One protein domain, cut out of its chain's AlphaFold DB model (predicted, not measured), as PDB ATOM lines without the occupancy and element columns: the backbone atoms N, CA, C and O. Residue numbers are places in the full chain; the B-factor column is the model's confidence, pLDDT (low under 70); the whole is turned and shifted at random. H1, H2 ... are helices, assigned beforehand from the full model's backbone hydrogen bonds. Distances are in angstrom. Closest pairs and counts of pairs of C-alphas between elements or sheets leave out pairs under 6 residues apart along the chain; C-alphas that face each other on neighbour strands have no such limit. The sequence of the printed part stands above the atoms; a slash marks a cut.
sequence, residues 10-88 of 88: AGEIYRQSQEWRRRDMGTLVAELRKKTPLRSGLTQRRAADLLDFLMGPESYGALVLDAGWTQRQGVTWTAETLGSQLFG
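What this domain is: This is residues 10 to 88 of the 88 residues of an uncharacterized protein of Kribbella sp. YM53 (UniProt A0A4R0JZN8). Long H1 crosses H2, with residues 10 to 17 sticking out; H3 follows H2, and H4 folds back beside H2. There are 79 residues printed, with helices H1 to H4 in chain order and no named strand: all helix. Flat at 34 by 32 by 17 A, it is only just compact, close to loose; radius of gyration of the C-alphas 13.6 A.

Where its parts are: H1, residues 10 to 32, begins at C-alpha (3.265, 23.763, -38.073) and measures 32.5 A between end C-alphas. H2 is residues 44 to 54, H3 57 to 66, and H4 71 to 87, ending at (-23.993, 26.050, -13.778).

How they stand to each other: H1 touches H2 with residues 21 to 30 alone, closest C-alphas Met 25 and Ala 48, 5.0 A, at a steep tilt of 57 degrees. H2 and H4 touch, opposite ways, closest C-alphas Ala 47 and Leu 86, 6.3 A. H3 and H4 form a hairpin, closest C-alphas Val 64 and Gln 71, 6.1 A. Every O i to N i+4 pair is within hydrogen-bond range in H1, H2 and H4; 5 of 6 in H3.

The domain as a whole: The printed part has no cut; link H1 to H2 is long. Residues 10 to 11 have pLDDT under 70.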
ATOM      1  N   ALA A  10       4.367  24.448 -38.758       62.66
ATOM      2  CA  ALA A  10       3.265  23.763 -38.073       62.66
ATOM      3  C   ALA A  10       2.643  24.582 -36.918       62.66
ATOM      4  O   ALA A  10       1.490  24.363 -36.546       62.66
ATOM      5  N   GLY A  11       3.375  25.549 -36.370       66.94
ATOM      6  CA  GLY A  11       2.960  26.441 -35.294       66.94
ATOM      7  C   GLY A  11       1.895  27.451 -35.709       66.94
ATOM      8  O   GLY A  11       1.041  27.784 -34.891       66.94
ATOM      9  N   GLU A  12       1.880  27.897 -36.970       76.06
ATOM     10  CA  GLU A  12       0.795  28.738 -37.502       76.06
ATOM     11  C   GLU A  12      -0.512  27.944 -37.581       76.06
ATOM     12  O   GLU A  12      -1.539  28.386 -37.074       76.06
ATOM     13  N   ILE A  13      -0.449  26.725 -38.128       80.50
ATOM     14  CA  ILE A  13      -1.600  25.817 -38.221       80.50
ATOM     15  C   ILE A  13      -2.117  25.475 -36.820       80.50
ATOM     16  O   ILE A  13      -3.320  25.508 -36.567       80.50
ATOM     17  N   TYR A  14      -1.210  25.187 -35.884       77.88
ATOM     18  CA  TYR A  14      -1.568  24.907 -34.500       77.88
ATOM     19  C   TYR A  14      -2.218  26.121 -33.826       77.88
ATOM     20  O   TYR A  14      -3.275  25.987 -33.213       77.88
ATOM     21  N   ARG A  15      -1.647  27.323 -33.980       78.12
ATOM     22  CA  ARG A  15      -2.218  28.554 -33.416       78.12
ATOM     23  C   ARG A  15      -3.594  28.849 -34.002       78.12
ATOM     24  O   ARG A  15      -4.515  29.142 -33.248       78.12
ATOM     25  N   GLN A  16      -3.754  28.699 -35.313       85.69
ATOM     26  CA  GLN A  16      -5.035  28.866 -35.991       85.69
ATOM     27  C   GLN A  16      -6.072  27.847 -35.501       85.69
ATOM     28  O   GLN A  16      -7.206  28.219 -35.207       85.69
ATOM     29  N   SER A  17      -5.679  26.581 -35.329       84.81
ATOM     30  CA  SER A  17      -6.541  25.548 -34.745       84.81
ATOM     31  C   SER A  17      -6.972  25.902 -33.318       84.81
ATOM     32  O   SER A  17      -8.146  25.747 -32.980       84.81
ATOM     33  N   GLN A  18      -6.061  26.441 -32.501       82.94
ATOM     34  CA  GLN A  18      -6.378  26.899 -31.146       82.94
ATOM     35  C   GLN A  18      -7.316  28.113 -31.142       82.94
ATOM     36  O   GLN A  18      -8.238  28.188 -30.330       82.94
ATOM     37  N   GLU A  19      -7.136  29.059 -32.064       85.94
ATOM     38  CA  GLU A  19      -8.053  30.192 -32.212       85.94
ATOM     39  C   GLU A  19      -9.458  29.755 -32.635       85.94
ATOM     40  O   GLU A  19     -10.443  30.246 -32.079       85.94
ATOM     41  N   TRP A  20      -9.566  28.829 -33.593       88.81
ATOM     42  CA  TRP A  20     -10.850  28.260 -34.008       88.81
ATOM     43  C   TRP A  20     -11.529  27.527 -32.858       88.81
ATOM     44  O   TRP A  20     -12.680  27.831 -32.555       88.81
ATOM     45  N   ARG A  21     -10.793  26.676 -32.133       87.94
ATOM     46  CA  ARG A  21     -11.317  25.978 -30.954       87.94
ATOM     47  C   ARG A  21     -11.885  26.954 -29.926       87.94
ATOM     48  O   ARG A  21     -13.018  26.781 -29.489       87.94
ATOM     49  N   ARG A  22     -11.160  28.027 -29.595       84.88
ATOM     50  CA  ARG A  22     -11.651  29.055 -28.659       84.88
ATOM     51  C   ARG A  22     -12.923  29.746 -29.142       84.88
ATOM     52  O   ARG A  22     -13.820  30.001 -28.334       84.88
ATOM     53  N   ARG A  23     -13.021  30.059 -30.438       90.62
ATOM     54  CA  ARG A  23     -14.248  30.634 -31.023       90.62
ATOM     55  C   ARG A  23     -15.415  29.655 -30.908       90.62
ATOM     56  O   ARG A  23     -16.486  30.053 -30.449       90.62
ATOM     57  N   ASP A  24     -15.182  28.388 -31.227       93.88
ATOM     58  CA  ASP A  24     -16.193  27.333 -31.150       93.88
ATOM     59  C   ASP A  24     -16.666  27.099 -29.710       93.88
ATOM     60  O   ASP A  24     -17.868  26.965 -29.474       93.88
ATOM     61  N   MET A  25     -15.763  27.159 -28.721       95.94
ATOM     62  CA  MET A  25     -16.144  27.111 -27.304       95.94
ATOM     63  C   MET A  25     -17.056  28.284 -26.930       95.94
ATOM     64  O   MET A  25     -18.041  28.101 -26.217       95.94
ATOM     65  N   GLY A  26     -16.792  29.484 -27.455       96.00
ATOM     66  CA  GLY A  26     -17.660  30.649 -27.269       96.00
ATOM     67  C   GLY A  26     -19.091  30.425 -27.772       96.00
ATOM     68  O   GLY A  26     -20.048  30.778 -27.071       96.00
ATOM     69  N   THR A  27     -19.230  29.803 -28.947       96.81
ATOM     70  CA  THR A  27     -20.519  29.396 -29.532       96.81
ATOM     71  C   THR A  27     -21.196  28.321 -28.684       96.81
ATOM     72  O   THR A  27     -22.383  28.432 -28.381       96.81
ATOM     73  N   LEU A  28     -20.446  27.324 -28.210       96.31
ATOM     74  CA  LEU A  28     -20.983  26.266 -27.355       96.31
ATOM     75  C   LEU A  28     -21.557  26.822 -26.040       96.31
ATOM     76  O   LEU A  28     -22.684  26.489 -25.678       96.31
ATOM     77  N   VAL A  29     -20.858  27.737 -25.355       97.50
ATOM     78  CA  VAL A  29     -21.408  28.411 -24.157       97.50
ATOM     79  C   VAL A  29     -22.649  29.244 -24.500       97.50
ATOM     80  O   VAL A  29     -23.562  29.378 -23.676       97.50
ATOM     81  N   ALA A  30     -22.695  29.860 -25.685       96.94
ATOM     82  CA  ALA A  30     -23.864  30.621 -26.121       96.94
ATOM     83  C   ALA A  30     -25.107  29.727 -26.243       96.94
ATOM     84  O   ALA A  30     -26.185  30.147 -25.834       96.94
ATOM     85  N   GLU A  31     -24.958  28.494 -26.724       97.44
ATOM     86  CA  GLU A  31     -26.058  27.527 -26.789       97.44
ATOM     87  C   GLU A  31     -26.399  26.926 -25.423       97.44
ATOM     88  O   GLU A  31     -27.571  26.829 -25.061       97.44
ATOM     89  N   LEU A  32     -25.393  26.570 -24.620       95.88
ATOM     90  CA  LEU A  32     -25.615  25.967 -23.305       95.88
ATOM     91  C   LEU A  32     -26.377  26.899 -22.353       95.88
ATOM     92  O   LEU A  32     -27.292  26.442 -21.666       95.88
ATOM     93  N   ARG A  33     -26.088  28.210 -22.366       96.06
ATOM     94  CA  ARG A  33     -26.784  29.167 -21.482       96.06
ATOM     95  C   ARG A  33     -28.283  29.281 -21.754       96.06
ATOM     96  O   ARG A  33     -29.019  29.746 -20.893       96.06
ATOM     97  N   LYS A  34     -28.723  28.930 -22.970       96.75
ATOM     98  CA  LYS A  34     -30.145  28.951 -23.337       96.75
ATOM     99  C   LYS A  34     -30.916  27.852 -22.605       96.75
ATOM    100  O   LYS A  34     -32.126  27.967 -22.462       96.75
ATOM    101  N   LYS A  35     -30.224  26.794 -22.165       95.94
ATOM    102  CA  LYS A  35     -30.802  25.662 -21.429       95.94
ATOM    103  C   LYS A  35     -30.723  25.868 -19.920       95.94
ATOM    104  O   LYS A  35     -31.711  25.651 -19.231       95.94
ATOM    105  N   THR A  36     -29.569  26.322 -19.438       96.38
ATOM    106  CA  THR A  36     -29.319  26.560 -18.014       96.38
ATOM    107  C   THR A  36     -28.490  27.832 -17.854       96.38
ATOM    108  O   THR A  36     -27.439  27.933 -18.493       96.38
ATOM    109  N   PRO A  37     -28.911  28.804 -17.024       96.81
ATOM    110  CA  PRO A  37     -28.119  30.002 -16.772       96.81
ATOM    111  C   PRO A  37     -26.727  29.651 -16.245       96.81
ATOM    112  O   PRO A  37     -26.582  28.743 -15.430       96.81
ATOM    113  N   LEU A  38     -25.707  30.393 -16.680       98.06
ATOM    114  CA  LEU A  38     -24.379  30.278 -16.077       98.06
ATOM    115  C   LEU A  38     -24.452  30.640 -14.588       98.06
ATOM    116  O   LEU A  38     -25.237  31.508 -14.195       98.06
ATOM    117  N   ARG A  39     -23.596  30.015 -13.775       97.75
ATOM    118  CA  ARG A  39     -23.488  30.327 -12.348       97.75
ATOM    119  C   ARG A  39     -23.213  31.815 -12.135       97.75
ATOM    120  O   ARG A  39     -22.558  32.473 -12.950       97.75
ATOM    121  N   SER A  40     -23.677  32.334 -11.001       96.94
ATOM    122  CA  SER A  40     -23.529  33.750 -10.658       96.94
ATOM    123  C   SER A  40     -22.070  34.212 -10.749       96.94
ATOM    124  O   SER A  40     -21.153  33.528 -10.294       96.94
ATOM    125  N   GLY A  41     -21.855  35.372 -11.372       95.94
ATOM    126  CA  GLY A  41     -20.530  35.964 -11.568       95.94
ATOM    127  C   GLY A  41     -19.690  35.350 -12.696       95.94
ATOM    128  O   GLY A  41     -18.611  35.869 -12.984       95.94
ATOM    129  N   LEU A  42     -20.154  34.292 -13.375       97.81
ATOM    130  CA  LEU A  42     -19.415  33.684 -14.482       97.81
ATOM    131  C   LEU A  42     -19.760  34.341 -15.824       97.81
ATOM    132  O   LEU A  42     -20.895  34.309 -16.296       97.81
ATOM    133  N   THR A  43     -18.749  34.907 -16.483       96.88
ATOM    134  CA  THR A  43     -18.906  35.501 -17.816       96.88
ATOM    135  C   THR A  43     -18.873  34.436 -18.914       96.88
ATOM    136  O   THR A  43     -18.246  33.387 -18.764       96.88
ATOM    137  N   GLN A  44     -19.471  34.736 -20.075       95.75
ATOM    138  CA  GLN A  44     -19.387  33.880 -21.268       95.75
ATOM    139  C   GLN A  44     -17.951  33.524 -21.644       95.75
ATOM    140  O   GLN A  44     -17.657  32.372 -21.944       95.75
ATOM    141  N   ARG A  45     -17.075  34.532 -21.653       95.06
ATOM    142  CA  ARG A  45     -15.673  34.363 -22.022       95.06
ATOM    143  C   ARG A  45     -14.981  33.403 -21.064       95.06
ATOM    144  O   ARG A  45     -14.358  32.453 -21.510       95.06
ATOM    145  N   ARG A  46     -15.174  33.600 -19.757       96.75
ATOM    146  CA  ARG A  46     -14.575  32.734 -18.741       96.75
ATOM    147  C   ARG A  46     -15.110  31.304 -18.818       96.75
ATOM    148  O   ARG A  46     -14.339  30.372 -18.655       96.75
ATOM    149  N   ALA A  47     -16.399  31.128 -19.097       97.62
ATOM    150  CA  ALA A  47     -16.984  29.812 -19.346       97.62
ATOM    151  C   ALA A  47     -16.368  29.118 -20.577       97.62
ATOM    152  O   ALA A  47     -16.101  27.920 -20.530       97.62
ATOM    153  N   ALA A  48     -16.099  29.863 -21.654       96.56
ATOM    154  CA  ALA A  48     -15.463  29.318 -22.852       96.56
ATOM    155  C   ALA A  48     -14.006  28.915 -22.584       96.56
ATOM    156  O   ALA A  48     -13.595  27.845 -23.021       96.56
ATOM    157  N   ASP A  49     -13.264  29.711 -21.803       95.50
ATOM    158  CA  ASP A  49     -11.901  29.368 -21.373       95.50
ATOM    159  C   ASP A  49     -11.875  28.051 -20.566       95.50
ATOM    160  O   ASP A  49     -10.960  27.245 -20.719       95.50
ATOM    161  N   LEU A  50     -12.884  27.811 -19.714       96.50
ATOM    162  CA  LEU A  50     -13.000  26.564 -18.944       96.50
ATOM    163  C   LEU A  50     -13.282  25.352 -19.838       96.50
ATOM    164  O   LEU A  50     -12.689  24.296 -19.620       96.50
ATOM    165  N   LEU A  51     -14.161  25.499 -20.837       96.12
ATOM    166  CA  LEU A  51     -14.416  24.447 -21.825       96.12
ATOM    167  C   LEU A  51     -13.161  24.134 -22.642       96.12
ATOM    168  O   LEU A  51     -12.791  22.969 -22.738       96.12
ATOM    169  N   ASP A  52     -12.492  25.164 -23.174       94.44
ATOM    170  CA  ASP A  52     -11.268  25.025 -23.980       94.44
ATOM    171  C   ASP A  52     -10.187  24.261 -23.210       94.44
ATOM    172  O   ASP A  52      -9.593  23.318 -23.729       94.44
ATOM    173  N   PHE A  53      -9.988  24.612 -21.937       94.19
ATOM    174  CA  PHE A  53      -8.999  23.958 -21.091       94.19
ATOM    175  C   PHE A  53      -9.378  22.511 -20.749       94.19
ATOM    176  O   PHE A  53      -8.585  21.600 -20.979       94.19
ATOM    177  N   LEU A  54     -10.578  22.272 -20.204       95.38
ATOM    178  CA  LEU A  54     -10.958  20.952 -19.680       95.38
ATOM    179  C   LEU A  54     -11.273  19.925 -20.777       95.38
ATOM    180  O   LEU A  54     -11.106  18.728 -20.554       95.38
ATOM    181  N   MET A  55     -11.710  20.378 -21.954       92.44
ATOM    182  CA  MET A  55     -11.911  19.528 -23.136       92.44
ATOM    183  C   MET A  55     -10.687  19.498 -24.063       92.44
ATOM    184  O   MET A  55     -10.693  18.785 -25.068       92.44
ATOM    185  N   GLY A  56      -9.654  20.282 -23.748       89.81
ATOM    186  CA  GLY A  56      -8.439  20.391 -24.539       89.81
ATOM    187  C   GLY A  56      -7.563  19.133 -24.479       89.81
ATOM    188  O   GLY A  56      -7.643  18.341 -23.531       89.81
ATOM    189  N   PRO A  57      -6.691  18.941 -25.485       89.75
ATOM    190  CA  PRO A  57      -5.791  17.791 -25.548       89.75
ATOM    191  C   PRO A  57      -4.818  17.729 -24.365       89.75
ATOM    192  O   PRO A  57      -4.408  16.638 -23.983       89.75
ATOM    193  N   GLU A  58      -4.470  18.866 -23.760       90.50
ATOM    194  CA  GLU A  58      -3.578  18.936 -22.603       90.50
ATOM    195  C   GLU A  58      -4.211  18.293 -21.361       90.50
ATOM    196  O   GLU A  58      -3.573  17.468 -20.708       90.50
ATOM    197  N   SER A  59      -5.480  18.606 -21.068       94.06
ATOM    198  CA  SER A  59      -6.214  17.992 -19.950       94.06
ATOM    199  C   SER A  59      -6.429  16.498 -20.174       94.06
ATOM    200  O   SER A  59      -6.248  15.698 -19.256       94.06
ATOM    201  N   TYR A  60      -6.759  16.101 -21.408       92.88
ATOM    202  CA  TYR A  60      -6.891  14.688 -21.757       92.88
ATOM    203  C   TYR A  60      -5.564  13.937 -21.605       92.88
ATOM    204  O   TYR A  60      -5.535  12.866 -21.003       92.88
ATOM    205  N   GLY A  61      -4.465  14.501 -22.115       94.75
ATOM    206  CA  GLY A  61      -3.128  13.924 -21.994       94.75
ATOM    207  C   GLY A  61      -2.730  13.723 -20.535       94.75
ATOM    208  O   GLY A  61      -2.411  12.605 -20.139       94.75
ATOM    209  N   ALA A  62      -2.870  14.767 -19.718       96.56
ATOM    210  CA  ALA A  62      -2.512  14.715 -18.307       96.56
ATOM    211  C   ALA A  62      -3.308  13.654 -17.523       96.56
ATOM    212  O   ALA A  62      -2.743  12.936 -16.703       96.56
ATOM    213  N   LEU A  63      -4.619  13.535 -17.760       97.12
ATOM    214  CA  LEU A  63      -5.465  12.614 -16.994       97.12
ATOM    215  C   LEU A  63      -5.417  11.180 -17.531       97.12
ATOM    216  O   LEU A  63      -5.242  10.230 -16.770       97.12
ATOM    217  N   VAL A  64      -5.596  11.008 -18.839       97.25
ATOM    218  CA  VAL A  64      -5.790   9.687 -19.452       97.25
ATOM    219  C   VAL A  64      -4.462   9.050 -19.837       97.25
ATOM    220  O   VAL A  64      -4.269   7.860 -19.600       97.25
ATOM    221  N   LEU A  65      -3.543   9.819 -20.426       95.19
ATOM    222  CA  LEU A  65      -2.272   9.271 -20.906       95.19
ATOM    223  C   LEU A  65      -1.230   9.202 -19.785       95.19
ATOM    224  O   LEU A  65      -0.565   8.179 -19.651       95.19
ATOM    225  N   ASP A  66      -1.131  10.249 -18.962       97.62
ATOM    226  CA  ASP A  66      -0.076  10.353 -17.948       97.62
ATOM    227  C   ASP A  66      -0.518   9.813 -16.577       97.62
ATOM    228  O   ASP A  66       0.202   9.034 -15.954       97.62
ATOM    229  N   ALA A  67      -1.712  10.182 -16.096       97.50
ATOM    230  CA  ALA A  67      -2.221   9.736 -14.792       97.50
ATOM    231  C   ALA A  67      -2.935   8.368 -14.823       97.50
ATOM    232  O   ALA A  67      -3.383   7.882 -13.781       97.50
ATOM    233  N   GLY A  68      -3.044   7.734 -15.995       97.56
ATOM    234  CA  GLY A  68      -3.562   6.371 -16.148       97.56
ATOM    235  C   GLY A  68      -5.077   6.230 -16.002       97.56
ATOM    236  O   GLY A  68      -5.573   5.121 -15.786       97.56
ATOM    237  N   TRP A  69      -5.835   7.323 -16.100       98.50
ATOM    238  CA  TRP A  69      -7.290   7.227 -16.117       98.50
ATOM    239  C   TRP A  69      -7.756   6.520 -17.383       98.50
ATOM    240  O   TRP A  69      -7.214   6.701 -18.468       98.50
ATOM    241  N   THR A  70      -8.836   5.757 -17.281       98.38
ATOM    242  CA  THR A  70      -9.544   5.304 -18.477       98.38
ATOM    243  C   THR A  70     -10.180   6.500 -19.189       98.38
ATOM    244  O   THR A  70     -10.600   7.471 -18.554       98.38
ATOM    245  N   GLN A  71     -10.359   6.401 -20.509       96.44
ATOM    246  CA  GLN A  71     -11.087   7.411 -21.288       96.44
ATOM    247  C   GLN A  71     -12.460   7.733 -20.671       96.44
ATOM    248  O   GLN A  71     -12.856   8.894 -20.606       96.44
ATOM    249  N   ARG A  72     -13.175   6.710 -20.179       98.12
ATOM    250  CA  ARG A  72     -14.482   6.879 -19.530       98.12
ATOM    251  C   ARG A  72     -14.383   7.738 -18.271       98.12
ATOM    252  O   ARG A  72     -15.189   8.644 -18.120       98.12
ATOM    253  N   GLN A  73     -13.402   7.477 -17.404       98.31
ATOM    254  CA  GLN A  73     -13.178   8.283 -16.200       98.31
ATOM    255  C   GLN A  73     -12.887   9.742 -16.558       98.31
ATOM    256  O   GLN A  73     -13.494  10.633 -15.970       98.31
ATOM    257  N   GLY A  74     -12.036   9.983 -17.562       97.38
ATOM    258  CA  GLY A  74     -11.740  11.338 -18.038       97.38
ATOM    259  C   GLY A  74     -12.990  12.068 -18.534       97.38
ATOM    260  O   GLY A  74     -13.279  13.170 -18.081       97.38
ATOM    261  N   VAL A  75     -13.781  11.435 -19.408       96.56
ATOM    262  CA  VAL A  75     -15.017  12.036 -19.941       96.56
ATOM    263  C   VAL A  75     -16.036  12.315 -18.837       96.56
ATOM    264  O   VAL A  75     -16.591  13.413 -18.796       96.56
ATOM    265  N   THR A  76     -16.280  11.351 -17.945       98.00
ATOM    266  CA  THR A  76     -17.231  11.509 -16.836       98.00
ATOM    267  C   THR A  76     -16.827  12.671 -15.938       98.00
ATOM    268  O   THR A  76     -17.619  13.587 -15.727       98.00
ATOM    269  N   TRP A  77     -15.576  12.691 -15.484       97.94
ATOM    270  CA  TRP A  77     -15.088  13.743 -14.601       97.94
ATOM    271  C   TRP A  77     -15.089  15.121 -15.262       97.94
ATOM    272  O   TRP A  77     -15.491  16.098 -14.632       97.94
ATOM    273  N   THR A  78     -14.679  15.223 -16.532       97.62
ATOM    274  CA  THR A  78     -14.706  16.495 -17.267       97.62
ATOM    275  C   THR A  78     -16.136  17.016 -17.388       97.62
ATOM    276  O   THR A  78     -16.369  18.202 -17.157       97.62
ATOM    277  N   ALA A  79     -17.107  16.148 -17.695       96.69
ATOM    278  CA  ALA A  79     -18.512  16.532 -17.794       96.69
ATOM    279  C   ALA A  79     -19.087  17.002 -16.446       96.69
ATOM    280  O   ALA A  79     -19.729  18.048 -16.391       96.69
ATOM    281  N   GLU A  80     -18.821  16.273 -15.361       98.00
ATOM    282  CA  GLU A  80     -19.257  16.639 -14.005       98.00
ATOM    283  C   GLU A  80     -18.615  17.953 -13.537       98.00
ATOM    284  O   GLU A  80     -19.302  18.859 -13.057       98.00
ATOM    285  N   THR A  81     -17.305  18.097 -13.752       98.19
ATOM    286  CA  THR A  81     -16.544  19.300 -13.396       98.19
ATOM    287  C   THR A  81     -17.055  20.513 -14.161       98.19
ATOM    288  O   THR A  81     -17.299  21.558 -13.562       98.19
ATOM    289  N   LEU A  82     -17.268  20.390 -15.475       97.44
ATOM    290  CA  LEU A  82     -17.851  21.463 -16.278       97.44
ATOM    291  C   LEU A  82     -19.283  21.775 -15.853       97.44
ATOM    292  O   LEU A  82     -19.628  22.947 -15.756       97.44
ATOM    293  N   GLY A  83     -20.097  20.760 -15.557       97.38
ATOM    294  CA  GLY A  83     -21.455  20.946 -15.052       97.38
ATOM    295  C   GLY A  83     -21.478  21.860 -13.828       97.38
ATOM    296  O   GLY A  83     -22.132  22.904 -13.852       97.38
ATOM    297  N   SER A  84     -20.679  21.531 -12.812       97.50
ATOM    298  CA  SER A  84     -20.598  22.348 -11.596       97.50
ATOM    299  C   SER A  84     -19.952  23.718 -11.845       97.50
ATOM    300  O   SER A  84     -20.471  24.756 -11.431       97.50
ATOM    301  N   GLN A  85     -18.838  23.778 -12.582       97.44
ATOM    302  CA  GLN A  85     -18.132  25.046 -12.802       97.44
ATOM    303  C   GLN A  85     -18.887  26.025 -13.703       97.44
ATOM    304  O   GLN A  85     -18.637  27.232 -13.612       97.44
ATOM    305  N   LEU A  86     -19.775  25.543 -14.574       97.81
ATOM    306  CA  LEU A  86     -20.561  26.389 -15.464       97.81
ATOM    307  C   LEU A  86     -21.913  26.770 -14.873       97.81
ATOM    308  O   LEU A  86     -22.326  27.907 -15.085       97.81
ATOM    309  N   PHE A  87     -22.580  25.876 -14.139       97.06
ATOM    310  CA  PHE A  87     -23.993  26.050 -13.778       97.06
ATOM    311  C   PHE A  87     -24.279  26.057 -12.269       97.06
ATOM    312  O   PHE A  87     -25.355  26.513 -11.888       97.06
ATOM    313  N   GLY A  88     -23.309  25.685 -11.424       89.31
ATOM    314  CA  GLY A  88     -23.466  25.597  -9.966       89.31
ATOM    315  C   GLY A  88     -23.704  24.167  -9.521       89.31
ATOM    316  O   GLY A  88     -24.884  23.765  -9.515       89.31
TER     317      GLY A  88